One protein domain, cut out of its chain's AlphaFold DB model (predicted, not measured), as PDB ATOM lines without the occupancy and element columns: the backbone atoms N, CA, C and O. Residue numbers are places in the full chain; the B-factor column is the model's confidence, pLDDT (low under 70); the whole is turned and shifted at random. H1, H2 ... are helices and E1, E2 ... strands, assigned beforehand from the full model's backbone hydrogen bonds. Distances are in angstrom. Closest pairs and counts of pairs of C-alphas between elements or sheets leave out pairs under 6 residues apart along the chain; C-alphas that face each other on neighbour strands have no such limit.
ATOM      1  N   LEU A   4     198.202 144.135 250.406       84.31
ATOM      2  CA  LEU A   4     197.008 144.272 249.567       84.31
ATOM      3  C   LEU A   4     197.340 144.558 248.093       84.31
ATOM      4  O   LEU A   4     196.785 143.938 247.189       84.31
ATOM      5  N   TRP A   5     198.291 145.459 247.830       86.12
ATOM      6  CA  TRP A   5     198.693 145.787 246.462       86.12
ATOM      7  C   TRP A   5     199.373 144.603 245.761       86.12
ATOM      8  O   TRP A   5     199.184 144.372 244.567       86.12
ATOM      9  N   LYS A   6     200.165 143.807 246.490       86.38
ATOM     10  CA  LYS A   6     200.775 142.588 245.934       86.38
ATOM     11  C   LYS A   6     199.716 141.534 245.598       86.38
ATOM     12  O   LYS A   6     199.836 140.896 244.555       86.38
ATOM     13  N   PHE A   7     198.684 141.405 246.430       90.00
ATOM     14  CA  PHE A   7     197.559 140.499 246.202       90.00
ATOM     15  C   PHE A   7     196.785 140.854 244.923       90.00
ATOM     16  O   PHE A   7     196.730 140.043 243.999       90.00
ATOM     17  N   PHE A   8     196.292 142.092 244.806       90.12
ATOM     18  CA  PHE A   8     195.515 142.520 243.635       90.12
ATOM     19  C   PHE A   8     196.334 142.593 242.343       90.12
ATOM     20  O   PHE A   8     195.761 142.562 241.264       90.12
ATOM     21  N   THR A   9     197.667 142.619 242.401       90.25
ATOM     22  CA  THR A   9     198.525 142.625 241.198       90.25
ATOM     23  C   THR A   9     199.049 141.241 240.798       90.25
ATOM     24  O   THR A   9     199.930 141.131 239.935       90.25
ATOM     25  N   SER A  10     198.548 140.181 241.438       92.25
ATOM     26  CA  SER A  10     198.986 138.801 241.235       92.25
ATOM     27  C   SER A  10     198.364 138.163 239.991       92.25
ATOM     28  O   SER A  10     197.151 138.214 239.806       92.25
ATOM     29  N   LEU A  11     199.189 137.481 239.185       89.25
ATOM     30  CA  LEU A  11     198.722 136.656 238.061       89.25
ATOM     31  C   LEU A  11     197.984 135.399 238.549       89.25
ATOM     32  O   LEU A  11     197.054 134.938 237.898       89.25
ATOM     33  N   ARG A  12     198.368 134.858 239.716       92.94
ATOM     34  CA  ARG A  12     197.688 133.693 240.309       92.94
ATOM     35  C   ARG A  12     196.226 134.019 240.601       92.94
ATOM     36  O   ARG A  12     195.363 133.205 240.309       92.94
ATOM     37  N   LEU A  13     195.962 135.221 241.121       92.19
ATOM     38  CA  LEU A  13     194.601 135.693 241.371       92.19
ATOM     39  C   LEU A  13     193.796 135.748 240.066       92.19
ATOM     40  O   LEU A  13     192.685 135.237 240.030       92.19
ATOM     41  N   THR A  14     194.378 136.281 238.986       91.75
ATOM     42  CA  THR A  14     193.735 136.318 237.662       91.75
ATOM     43  C   THR A  14     193.341 134.922 237.182       91.75
ATOM     44  O   THR A  14     192.201 134.713 236.786       91.75
ATOM     45  N   VAL A  15     194.264 133.956 237.245       94.00
ATOM     46  CA  VAL A  15     194.023 132.578 236.785       94.00
ATOM     47  C   VAL A  15     192.922 131.903 237.605       94.00
ATOM     48  O   VAL A  15     192.028 131.292 237.026       94.00
ATOM     49  N   TRP A  16     192.941 132.060 238.932       95.56
ATOM     50  CA  TRP A  16     191.883 131.533 239.799       95.56
ATOM     51  C   TRP A  16     190.520 132.158 239.495       95.56
ATOM     52  O   TRP A  16     189.543 131.430 239.352       95.56
ATOM     53  N   LEU A  17     190.452 133.484 239.349       94.62
ATOM     54  CA  LEU A  17     189.202 134.180 239.037       94.62
ATOM     55  C   LEU A  17     188.642 133.762 237.675       94.62
ATOM     56  O   LEU A  17     187.449 133.503 237.587       94.62
ATOM     57  N   LEU A  18     189.488 133.621 236.648       93.25
ATOM     58  CA  LEU A  18     189.072 133.122 235.334       93.25
ATOM     59  C   LEU A  18     188.569 131.673 235.401       93.25
ATOM     60  O   LEU A  18     187.530 131.367 234.822       93.25
ATOM     61  N   GLY A  19     189.254 130.795 236.140       96.12
ATOM     62  CA  GLY A  19     188.798 129.418 236.355       96.12
ATOM     63  C   GLY A  19     187.433 129.361 237.047       96.12
ATOM     64  O   GLY A  19     186.538 128.644 236.606       96.12
ATOM     65  N   ILE A  20     187.236 130.186 238.081       95.44
ATOM     66  CA  ILE A  20     185.944 130.329 238.760       95.44
ATOM     67  C   ILE A  20     184.892 130.924 237.816       95.44
ATOM     68  O   ILE A  20     183.758 130.465 237.840       95.44
ATOM     69  N   SER A  21     185.235 131.892 236.958       93.81
ATOM     70  CA  SER A  21     184.306 132.447 235.961       93.81
ATOM     71  C   SER A  21     183.816 131.388 234.974       93.81
ATOM     72  O   SER A  21     182.632 131.364 234.658       93.81
ATOM     73  N   VAL A  22     184.692 130.490 234.512       95.56
ATOM     74  CA  VAL A  22     184.295 129.378 233.630       95.56
ATOM     75  C   VAL A  22     183.312 128.449 234.342       95.56
ATOM     76  O   VAL A  22     182.266 128.118 233.785       95.56
ATOM     77  N   LEU A  23     183.604 128.081 235.594       94.19
ATOM     78  CA  LEU A  23     182.696 127.272 236.410       94.19
ATOM     79  C   LEU A  23     181.367 127.989 236.672       94.19
ATOM     80  O   LEU A  23     180.316 127.366 236.584       94.19
ATOM     81  N   LEU A  24     181.399 129.295 236.943       94.00
ATOM     82  CA  LEU A  24     180.210 130.114 237.152       94.00
ATOM     83  C   LEU A  24     179.301 130.100 235.918       94.00
ATOM     84  O   LEU A  24     178.100 129.882 236.048       94.00
ATOM     85  N   VAL A  25     179.872 130.304 234.726       93.06
ATOM     86  CA  VAL A  25     179.125 130.267 233.461       93.06
ATOM     87  C   VAL A  25     178.517 128.886 233.230       93.06
ATOM     88  O   VAL A  25     177.337 128.788 232.895       93.06
ATOM     89  N   PHE A  26     179.289 127.819 233.436       92.62
ATOM     90  CA  PHE A  26     178.807 126.444 233.303       92.62
ATOM     91  C   PHE A  26     177.654 126.123 234.269       92.62
ATOM     92  O   PHE A  26     176.583 125.703 233.834       92.62
ATOM     93  N   LEU A  27     177.842 126.364 235.569       91.75
ATOM     94  CA  LEU A  27     176.850 126.059 236.600       91.75
ATOM     95  C   LEU A  27     175.596 126.936 236.475       91.75
ATOM     96  O   LEU A  27     174.485 126.426 236.584       91.75
ATOM     97  N   GLY A  28     175.755 128.228 236.170       89.75
ATOM     98  CA  GLY A  28     174.630 129.125 235.904       89.75
ATOM     99  C   GLY A  28     173.815 128.702 234.676       89.75
ATOM    100  O   GLY A  28     172.590 128.797 234.685       89.75
ATOM    101  N   SER A  29     174.471 128.158 233.644       89.56
ATOM    102  CA  SER A  29     173.788 127.638 232.448       89.56
ATOM    103  C   SER A  29     173.031 126.335 232.734       89.56
ATOM    104  O   SER A  29     171.939 126.130 232.212       89.56
ATOM    105  N   LEU A  30     173.566 125.462 233.597       88.38
ATOM    106  CA  LEU A  30     172.836 124.286 234.084       88.38
ATOM    107  C   LEU A  30     171.633 124.679 234.950       88.38
ATOM    108  O   LEU A  30     170.564 124.080 234.825       88.38
ATOM    109  N   ALA A  31     171.781 125.701 235.798       85.06
ATOM    110  CA  ALA A  31     170.700 126.202 236.643       85.06
ATOM    111  C   ALA A  31     169.526 126.740 235.813       85.06
ATOM    112  O   ALA A  31     168.372 126.533 236.181       85.06
ATOM    113  N   GLN A  32     169.803 127.356 234.657       83.69
ATOM    114  CA  GLN A  32     168.784 127.904 233.755       83.69
ATOM    115  C   GLN A  32     167.725 126.876 233.327       83.69
ATOM    116  O   GLN A  32     166.576 127.260 233.114       83.69
ATOM    117  N   VAL A  33     168.076 125.590 233.221       80.31
ATOM    118  CA  VAL A  33     167.130 124.529 232.825       80.31
ATOM    119  C   VAL A  33     166.018 124.344 233.861       80.31
ATOM    120  O   VAL A  33     164.868 124.138 233.486       80.31
ATOM    121  N   ASN A  34     166.350 124.444 235.151       73.19
ATOM    122  CA  ASN A  34     165.410 124.181 236.244       73.19
ATOM    123  C   ASN A  34     164.823 125.466 236.844       73.19
ATOM    124  O   ASN A  34     163.687 125.467 237.307       73.19
ATOM    125  N   GLU A  35     165.594 126.554 236.858       73.50
ATOM    126  CA  GLU A  35     165.216 127.814 237.509       73.50
ATOM    127  C   GLU A  35     164.643 128.854 236.529       73.50
ATOM    128  O   GLU A  35     164.039 129.839 236.962       73.50
ATOM    129  N   GLY A  36     164.835 128.666 235.219       71.56
ATOM    130  CA  GLY A  36     164.553 129.670 234.193       71.56
ATOM    131  C   GLY A  36     165.682 130.699 234.030       71.56
ATOM    132  O   GLY A  36     166.579 130.825 234.866       71.56
ATOM    133  N   LEU A  37     165.644 131.454 232.925       78.88
ATOM    134  CA  LEU A  37     166.711 132.392 232.541       78.88
ATOM    135  C   LEU A  37     166.922 133.504 233.575       78.88
ATOM    136  O   LEU A  37     168.052 133.768 233.981       78.88
ATOM    137  N   TRP A  38     165.837 134.144 234.007       74.12
ATOM    138  CA  TRP A  38     165.918 135.316 234.873       74.12
ATOM    139  C   TRP A  38     166.489 134.980 236.259       74.12
ATOM    140  O   TRP A  38     167.391 135.667 236.729       74.12
ATOM    141  N   ASN A  39     166.040 133.887 236.886       74.56
ATOM    142  CA  ASN A  39     166.563 133.467 238.192       74.56
ATOM    143  C   ASN A  39     168.011 133.020 238.110       74.56
ATOM    144  O   ASN A  39     168.807 133.420 238.953       74.56
ATOM    145  N   ALA A  40     168.363 132.231 237.094       85.00
ATOM    146  CA  ALA A  40     169.745 131.822 236.902       85.00
ATOM    147  C   ALA A  40     170.648 133.058 236.775       85.00
ATOM    148  O   ALA A  40     171.682 133.141 237.440       85.00
ATOM    149  N   GLN A  41     170.215 134.078 236.024       85.44
ATOM    150  CA  GLN A  41     170.896 135.371 235.965       85.44
ATOM    151  C   GLN A  41     170.967 136.077 237.325       85.44
ATOM    152  O   GLN A  41     172.066 136.413 237.766       85.44
ATOM    153  N   ALA A  42     169.839 136.277 238.005       83.75
ATOM    154  CA  ALA A  42     169.772 136.989 239.280       83.75
ATOM    155  C   ALA A  42     170.622 136.316 240.370       83.75
ATOM    156  O   ALA A  42     171.409 136.960 241.064       83.75
ATOM    157  N   ARG A  43     170.500 134.993 240.482       85.62
ATOM    158  CA  ARG A  43     171.119 134.172 241.515       85.62
ATOM    159  C   ARG A  43     172.596 133.918 241.261       85.62
ATOM    160  O   ARG A  43     173.367 134.013 242.208       85.62
ATOM    161  N   TRP A  44     173.004 133.588 240.034       91.06
ATOM    162  CA  TRP A  44     174.390 133.206 239.741       91.06
ATOM    163  C   TRP A  44     175.237 134.382 239.268       91.06
ATOM    164  O   TRP A  44     176.382 134.521 239.689       91.06
ATOM    165  N   PHE A  45     174.690 135.251 238.420       90.50
ATOM    166  CA  PHE A  45     175.468 136.304 237.766       90.50
ATOM    167  C   PHE A  45     175.322 137.669 238.448       90.50
ATOM    168  O   PHE A  45     176.319 138.383 238.567       90.50
ATOM    169  N   LYS A  46     174.128 138.006 238.956       88.06
ATOM    170  CA  LYS A  46     173.833 139.287 239.628       88.06
ATOM    171  C   LYS A  46     173.892 139.232 241.160       88.06
ATOM    172  O   LYS A  46     173.308 140.072 241.841       88.06
ATOM    173  N   SER A  47     174.592 138.247 241.713       89.25
ATOM    174  CA  SER A  47     174.804 138.104 243.152       89.25
ATOM    175  C   SER A  47     176.294 138.132 243.493       89.25
ATOM    176  O   SER A  47     177.158 137.829 242.662       89.25
ATOM    177  N   PHE A  48     176.615 138.481 244.740       91.81
ATOM    178  CA  PHE A  48     177.971 138.311 245.272       91.81
ATOM    179  C   PHE A  48     178.240 136.870 245.707       91.81
ATOM    180  O   PHE A  48     179.366 136.388 245.597       91.81
ATOM    181  N   VAL A  49     177.217 136.174 246.200       92.81
ATOM    182  CA  VAL A  49     177.317 134.806 246.703       92.81
ATOM    183  C   VAL A  49     176.070 134.041 246.286       92.81
ATOM    184  O   VAL A  49     174.950 134.493 246.516       92.81
ATOM    185  N   VAL A  50     176.282 132.865 245.712       89.25
ATOM    186  CA  VAL A  50     175.252 131.872 245.426       89.25
ATOM    187  C   VAL A  50     175.139 130.958 246.639       89.25
ATOM    188  O   VAL A  50     176.127 130.341 247.039       89.25
ATOM    189  N   VAL A  51     173.949 130.870 247.227       88.38
ATOM    190  CA  VAL A  51     173.660 129.982 248.364       88.38
ATOM    191  C   VAL A  51     172.666 128.924 247.917       88.38
ATOM    192  O   VAL A  51     171.711 129.254 247.217       88.38
ATOM    193  N   ARG A  52     172.883 127.665 248.307       82.25
ATOM    194  CA  ARG A  52     171.961 126.559 248.017       82.25
ATOM    195  C   ARG A  52     170.652 126.683 248.813       82.25
ATOM    196  O   ARG A  52     170.673 126.944 250.012       82.25
ATOM    197  N   HIS A  53     169.526 126.436 248.154       80.44
ATOM    198  CA  HIS A  53     168.175 126.416 248.703       80.44
ATOM    199  C   HIS A  53     167.605 124.988 248.769       80.44
ATOM    200  O   HIS A  53     168.071 124.063 248.098       80.44
ATOM    201  N   ALA A  54     166.578 124.803 249.602       69.81
ATOM    202  CA  ALA A  54     165.836 123.548 249.678       69.81
ATOM    203  C   ALA A  54     165.094 123.300 248.352       69.81
ATOM    204  O   ALA A  54     164.330 124.152 247.909       69.81
ATOM    205  N   GLY A  55     165.340 122.147 247.722       69.69
ATOM    206  CA  GLY A  55     164.822 121.808 246.388       69.69
ATOM    207  C   GLY A  55     165.850 121.922 245.257       69.69
ATOM    208  O   GLY A  55     165.595 121.430 244.161       69.69
ATOM    209  N   ASP A  56     167.032 122.491 245.516       77.75
ATOM    210  CA  ASP A  56     168.091 122.556 244.510       77.75
ATOM    211  C   ASP A  56     168.718 121.195 244.213       77.75
ATOM    212  O   ASP A  56     168.954 120.366 245.108       77.75
ATOM    213  N   ALA A  57     169.113 121.040 242.949       78.06
ATOM    214  CA  ALA A  57     169.869 119.895 242.482       78.06
ATOM    215  C   ALA A  57     171.142 119.670 243.315       78.06
ATOM    216  O   ALA A  57     171.792 120.600 243.796       78.06
ATOM    217  N   TRP A  58     171.514 118.402 243.470       81.69
ATOM    218  CA  TRP A  58     172.629 117.977 244.321       81.69
ATOM    219  C   TRP A  58     173.982 118.587 243.930       81.69
ATOM    220  O   TRP A  58     174.844 118.731 244.794       81.69
ATOM    221  N   TRP A  59     174.149 118.953 242.656       84.25
ATOM    222  CA  TRP A  59     175.376 119.529 242.112       84.25
ATOM    223  C   TRP A  59     175.574 121.002 242.485       84.25
ATOM    224  O   TRP A  59     176.680 121.517 242.326       84.25
ATOM    225  N   VAL A  60     174.534 121.690 242.981       82.75
ATOM    226  CA  VAL A  60     174.648 123.084 243.422       82.75
ATOM    227  C   VAL A  60     175.498 123.123 244.698       82.75
ATOM    228  O   VAL A  60     175.119 122.505 245.702       82.75
ATOM    229  N   PRO A  61     176.644 123.829 244.703       84.62
ATOM    230  CA  PRO A  61     177.477 123.932 245.893       84.62
ATOM    231  C   PRO A  61     176.721 124.648 247.023       84.62
ATOM    232  O   PRO A  61     175.949 125.562 246.735       84.62
ATOM    233  N   PRO A  62     176.960 124.310 248.307       87.06
ATOM    234  CA  PRO A  62     176.321 125.001 249.431       87.06
ATOM    235  C   PRO A  62     176.521 126.520 249.394       87.06
ATOM    236  O   PRO A  62     175.584 127.278 249.640       87.06
ATOM    237  N   VAL A  63     177.741 126.943 249.050       91.19
ATOM    238  CA  VAL A  63     178.133 128.339 248.853       91.19
ATOM    239  C   VAL A  63     179.076 128.403 247.656       91.19
ATOM    240  O   VAL A  63     180.053 127.654 247.596       91.19
ATOM    241  N   PHE A  64     178.806 129.300 246.712       93.31
ATOM    242  CA  PHE A  64     179.655 129.538 245.546       93.31
ATOM    243  C   PHE A  64     179.806 131.048 245.293       93.31
ATOM    244  O   PHE A  64     178.853 131.796 245.516       93.31
ATOM    245  N   PRO A  65     180.981 131.552 244.867       93.94
ATOM    246  CA  PRO A  65     181.146 132.971 244.559       93.94
ATOM    247  C   PRO A  65     180.285 133.366 243.352       93.94
ATOM    248  O   PRO A  65     180.380 132.747 242.297       93.94
ATOM    249  N   GLY A  66     179.459 134.399 243.503       93.25
ATOM    250  CA  GLY A  66     178.583 134.898 242.442       93.25
ATOM    251  C   GLY A  66     179.299 135.820 241.449       93.25
ATOM    252  O   GLY A  66     180.416 136.293 241.686       93.25
ATOM    253  N   GLY A  67     178.644 136.093 240.322       91.50
ATOM    254  CA  GLY A  67     179.205 136.867 239.213       91.50
ATOM    255  C   GLY A  67     179.624 138.285 239.578       91.50
ATOM    256  O   GLY A  67     180.688 138.722 239.137       91.50
ATOM    257  N   HIS A  68     178.882 138.984 240.442       91.00
ATOM    258  CA  HIS A  68     179.286 140.318 240.900       91.00
ATOM    259  C   HIS A  68     180.575 140.272 241.717       91.00
ATOM    260  O   HIS A  68     181.421 141.152 241.550       91.00
ATOM    261  N   LEU A  69     180.771 139.248 242.553       93.50
ATOM    262  CA  LEU A  69     181.998 139.096 243.337       93.50
ATOM    263  C   LEU A  69     183.188 138.785 242.430       93.50
ATOM    264  O   LEU A  69     184.195 139.494 242.465       93.50
ATOM    265  N   VAL A  70     183.064 137.748 241.596       93.00
ATOM    266  CA  VAL A  70     184.137 137.310 240.692       93.00
ATOM    267  C   VAL A  70     184.491 138.421 239.705       93.00
ATOM    268  O   VAL A  70     185.665 138.748 239.546       93.00
ATOM    269  N   GLY A  71     183.483 139.054 239.099       88.56
ATOM    270  CA  GLY A  71     183.649 140.157 238.157       88.56
ATOM    271  C   GLY A  71     184.294 141.389 238.790       88.56
ATOM    272  O   GLY A  71     185.228 141.946 238.213       88.56
ATOM    273  N   SER A  72     183.876 141.783 239.999       89.56
ATOM    274  CA  SER A  72     184.470 142.931 240.705       89.56
ATOM    275  C   SER A  72     185.927 142.670 241.083       89.56
ATOM    276  O   SER A  72     186.787 143.520 240.850       89.56
ATOM    277  N   LEU A  73     186.234 141.481 241.612       92.19
ATOM    278  CA  LEU A  73     187.606 141.097 241.947       92.19
ATOM    279  C   LEU A  73     188.492 141.021 240.703       92.19
ATOM    280  O   LEU A  73     189.643 141.460 240.752       92.19
ATOM    281  N   LEU A  74     187.961 140.509 239.589       89.12
ATOM    282  CA  LEU A  74     188.681 140.442 238.322       89.12
ATOM    283  C   LEU A  74     188.949 141.847 237.780       89.12
ATOM    284  O   LEU A  74     190.080 142.138 237.403       89.12
ATOM    285  N   LEU A  75     187.963 142.746 237.818       87.38
ATOM    286  CA  LEU A  75     188.141 144.140 237.414       87.38
ATOM    287  C   LEU A  75     189.207 144.841 238.266       87.38
ATOM    288  O   LEU A  75     190.132 145.441 237.719       87.38
ATOM    289  N   MET A  76     189.132 144.722 239.595       90.56
ATOM    290  CA  MET A  76     190.138 145.285 240.504       90.56
ATOM    291  C   MET A  76     191.532 144.714 240.233       90.56
ATOM    292  O   MET A  76     192.515 145.456 240.210       90.56
ATOM    293  N   ASN A  77     191.626 143.402 240.005       91.19
ATOM    294  CA  ASN A  77     192.879 142.725 239.696       91.19
ATOM    295  C   ASN A  77     193.479 143.201 238.366       91.19
ATOM    296  O   ASN A  77     194.661 143.541 238.323       91.19
ATOM    297  N   LEU A  78     192.675 143.271 237.305       84.56
ATOM    298  CA  LEU A  78     193.111 143.730 235.987       84.56
ATOM    299  C   LEU A  78     193.553 145.194 236.022       84.56
ATOM    300  O   LEU A  78     194.622 145.510 235.498       84.56
ATOM    301  N   LEU A  79     192.802 146.070 236.697       87.12
ATOM    302  CA  LEU A  79     193.177 147.473 236.879       87.12
ATOM    303  C   LEU A  79     194.494 147.598 237.650       87.12
ATOM    304  O   LEU A  79     195.430 148.237 237.171       87.12
ATOM    305  N   ALA A  80     194.616 146.944 238.806       88.69
ATOM    306  CA  ALA A  80     195.833 147.006 239.611       88.69
ATOM    307  C   ALA A  80     197.045 146.443 238.851       88.69
ATOM    308  O   ALA A  80     198.127 147.041 238.854       88.69
ATOM    309  N   ALA A  81     196.884 145.298 238.178       85.19
ATOM    310  CA  ALA A  81     197.932 144.689 237.367       85.19
ATOM    311  C   ALA A  81     198.348 145.601 236.207       85.19
ATOM    312  O   ALA A  81     199.550 145.731 235.952       85.19
ATOM    313  N   HIS A  82     197.383 146.258 235.557       82.25
ATOM    314  CA  HIS A  82     197.637 147.240 234.511       82.25
ATOM    315  C   HIS A  82     198.436 148.423 235.059       82.25
ATOM    316  O   HIS A  82     199.527 148.671 234.557       82.25
ATOM    317  N   PHE A  83     197.993 149.070 236.143       84.00
ATOM    318  CA  PHE A  83     198.705 150.200 236.756       84.00
ATOM    319  C   PHE A  83     200.119 149.839 237.223       84.00
ATOM    320  O   PHE A  83     201.059 150.588 236.978       84.00
ATOM    321  N   LYS A  84     200.318 148.669 237.845       84.12
ATOM    322  CA  LYS A  84     201.655 148.227 238.283       84.12
ATOM    323  C   LYS A  84     202.608 147.978 237.114       84.12
ATOM    324  O   LYS A  84     203.808 148.214 237.233       84.12
ATOM    325  N   ARG A  85     202.100 147.407 236.021       79.19
ATOM    326  CA  ARG A  85     202.899 147.051 234.838       79.19
ATOM    327  C   ARG A  85     202.916 148.169 233.800       79.19
ATOM    328  O   ARG A  85     203.587 148.019 232.775       79.19
ATOM    329  N   PHE A  86     202.211 149.265 234.069       78.56
ATOM    330  CA  PHE A  86     202.129 150.412 233.195       78.56
ATOM    331  C   PHE A  86     203.521 151.011 233.036       78.56
ATOM    332  O   PHE A  86     204.111 151.573 233.956       78.56
TER     333      PHE A  86
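Overview. This is residues 4 to 86 of the 661 residues of the protein "ResB domain-containing protein" of Verrucomicrobia bacterium (UniProt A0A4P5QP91). A rod is built along one long helix, H2, with H4 beside its first part and H3 beside its last; the small hairpin E1 E2 sits by the H3-H4 junction, and H1 packs on H4. The printed part has 83 residues, mostly helix, ordered H1 H2 H3 E1 E2 H4, with an antiparallel sheet E1 - E2. It is only just loose, close to compact, with radius of gyration of the C-alphas 14.5 A and spans of 47 by 20 by 16 A.

Arrangement. Start at H1, residues 4 to 8, which touches residues 76 to 81 of H4, residues 67 to 85; the closest C-alphas are Phe 8 and Asn 77, 4.7 A. H2, residues 11 to 35, touches H4 with residues 13 to 24 alone, opposite ways at a shallow tilt of 21 degrees, closest at C-alphas Leu 17 and Val 70, 6.2 A. H2 and H3, residues 37 to 45, form a helical hairpin, closest at C-alphas Gln 32 and Ala 40, 5.1 A. E1, residues 49 to 51, and E2, residues 63 to 65, form a hairpin; N 50 and O 64, 2.8 A, are within hydrogen-bond range. Every O i to N i+4 pair is within range in H1, H3 and H4, and 19 of 21 in H2.

Along the chain. Find C-alpha 11 at (198.722, 136.656, 238.061); H2 runs 34.7 A from there. H4 runs 26.2 A to C-alpha 85 at (202.899, 147.051, 234.838).

Size, cuts and confidence. The C-alphas farthest apart, Gly 55 and Phe 86, are 48.8 A apart. The printed part has no cut; the E1 to E2 link is long. Residues 54 to 55 have pLDDT under 70.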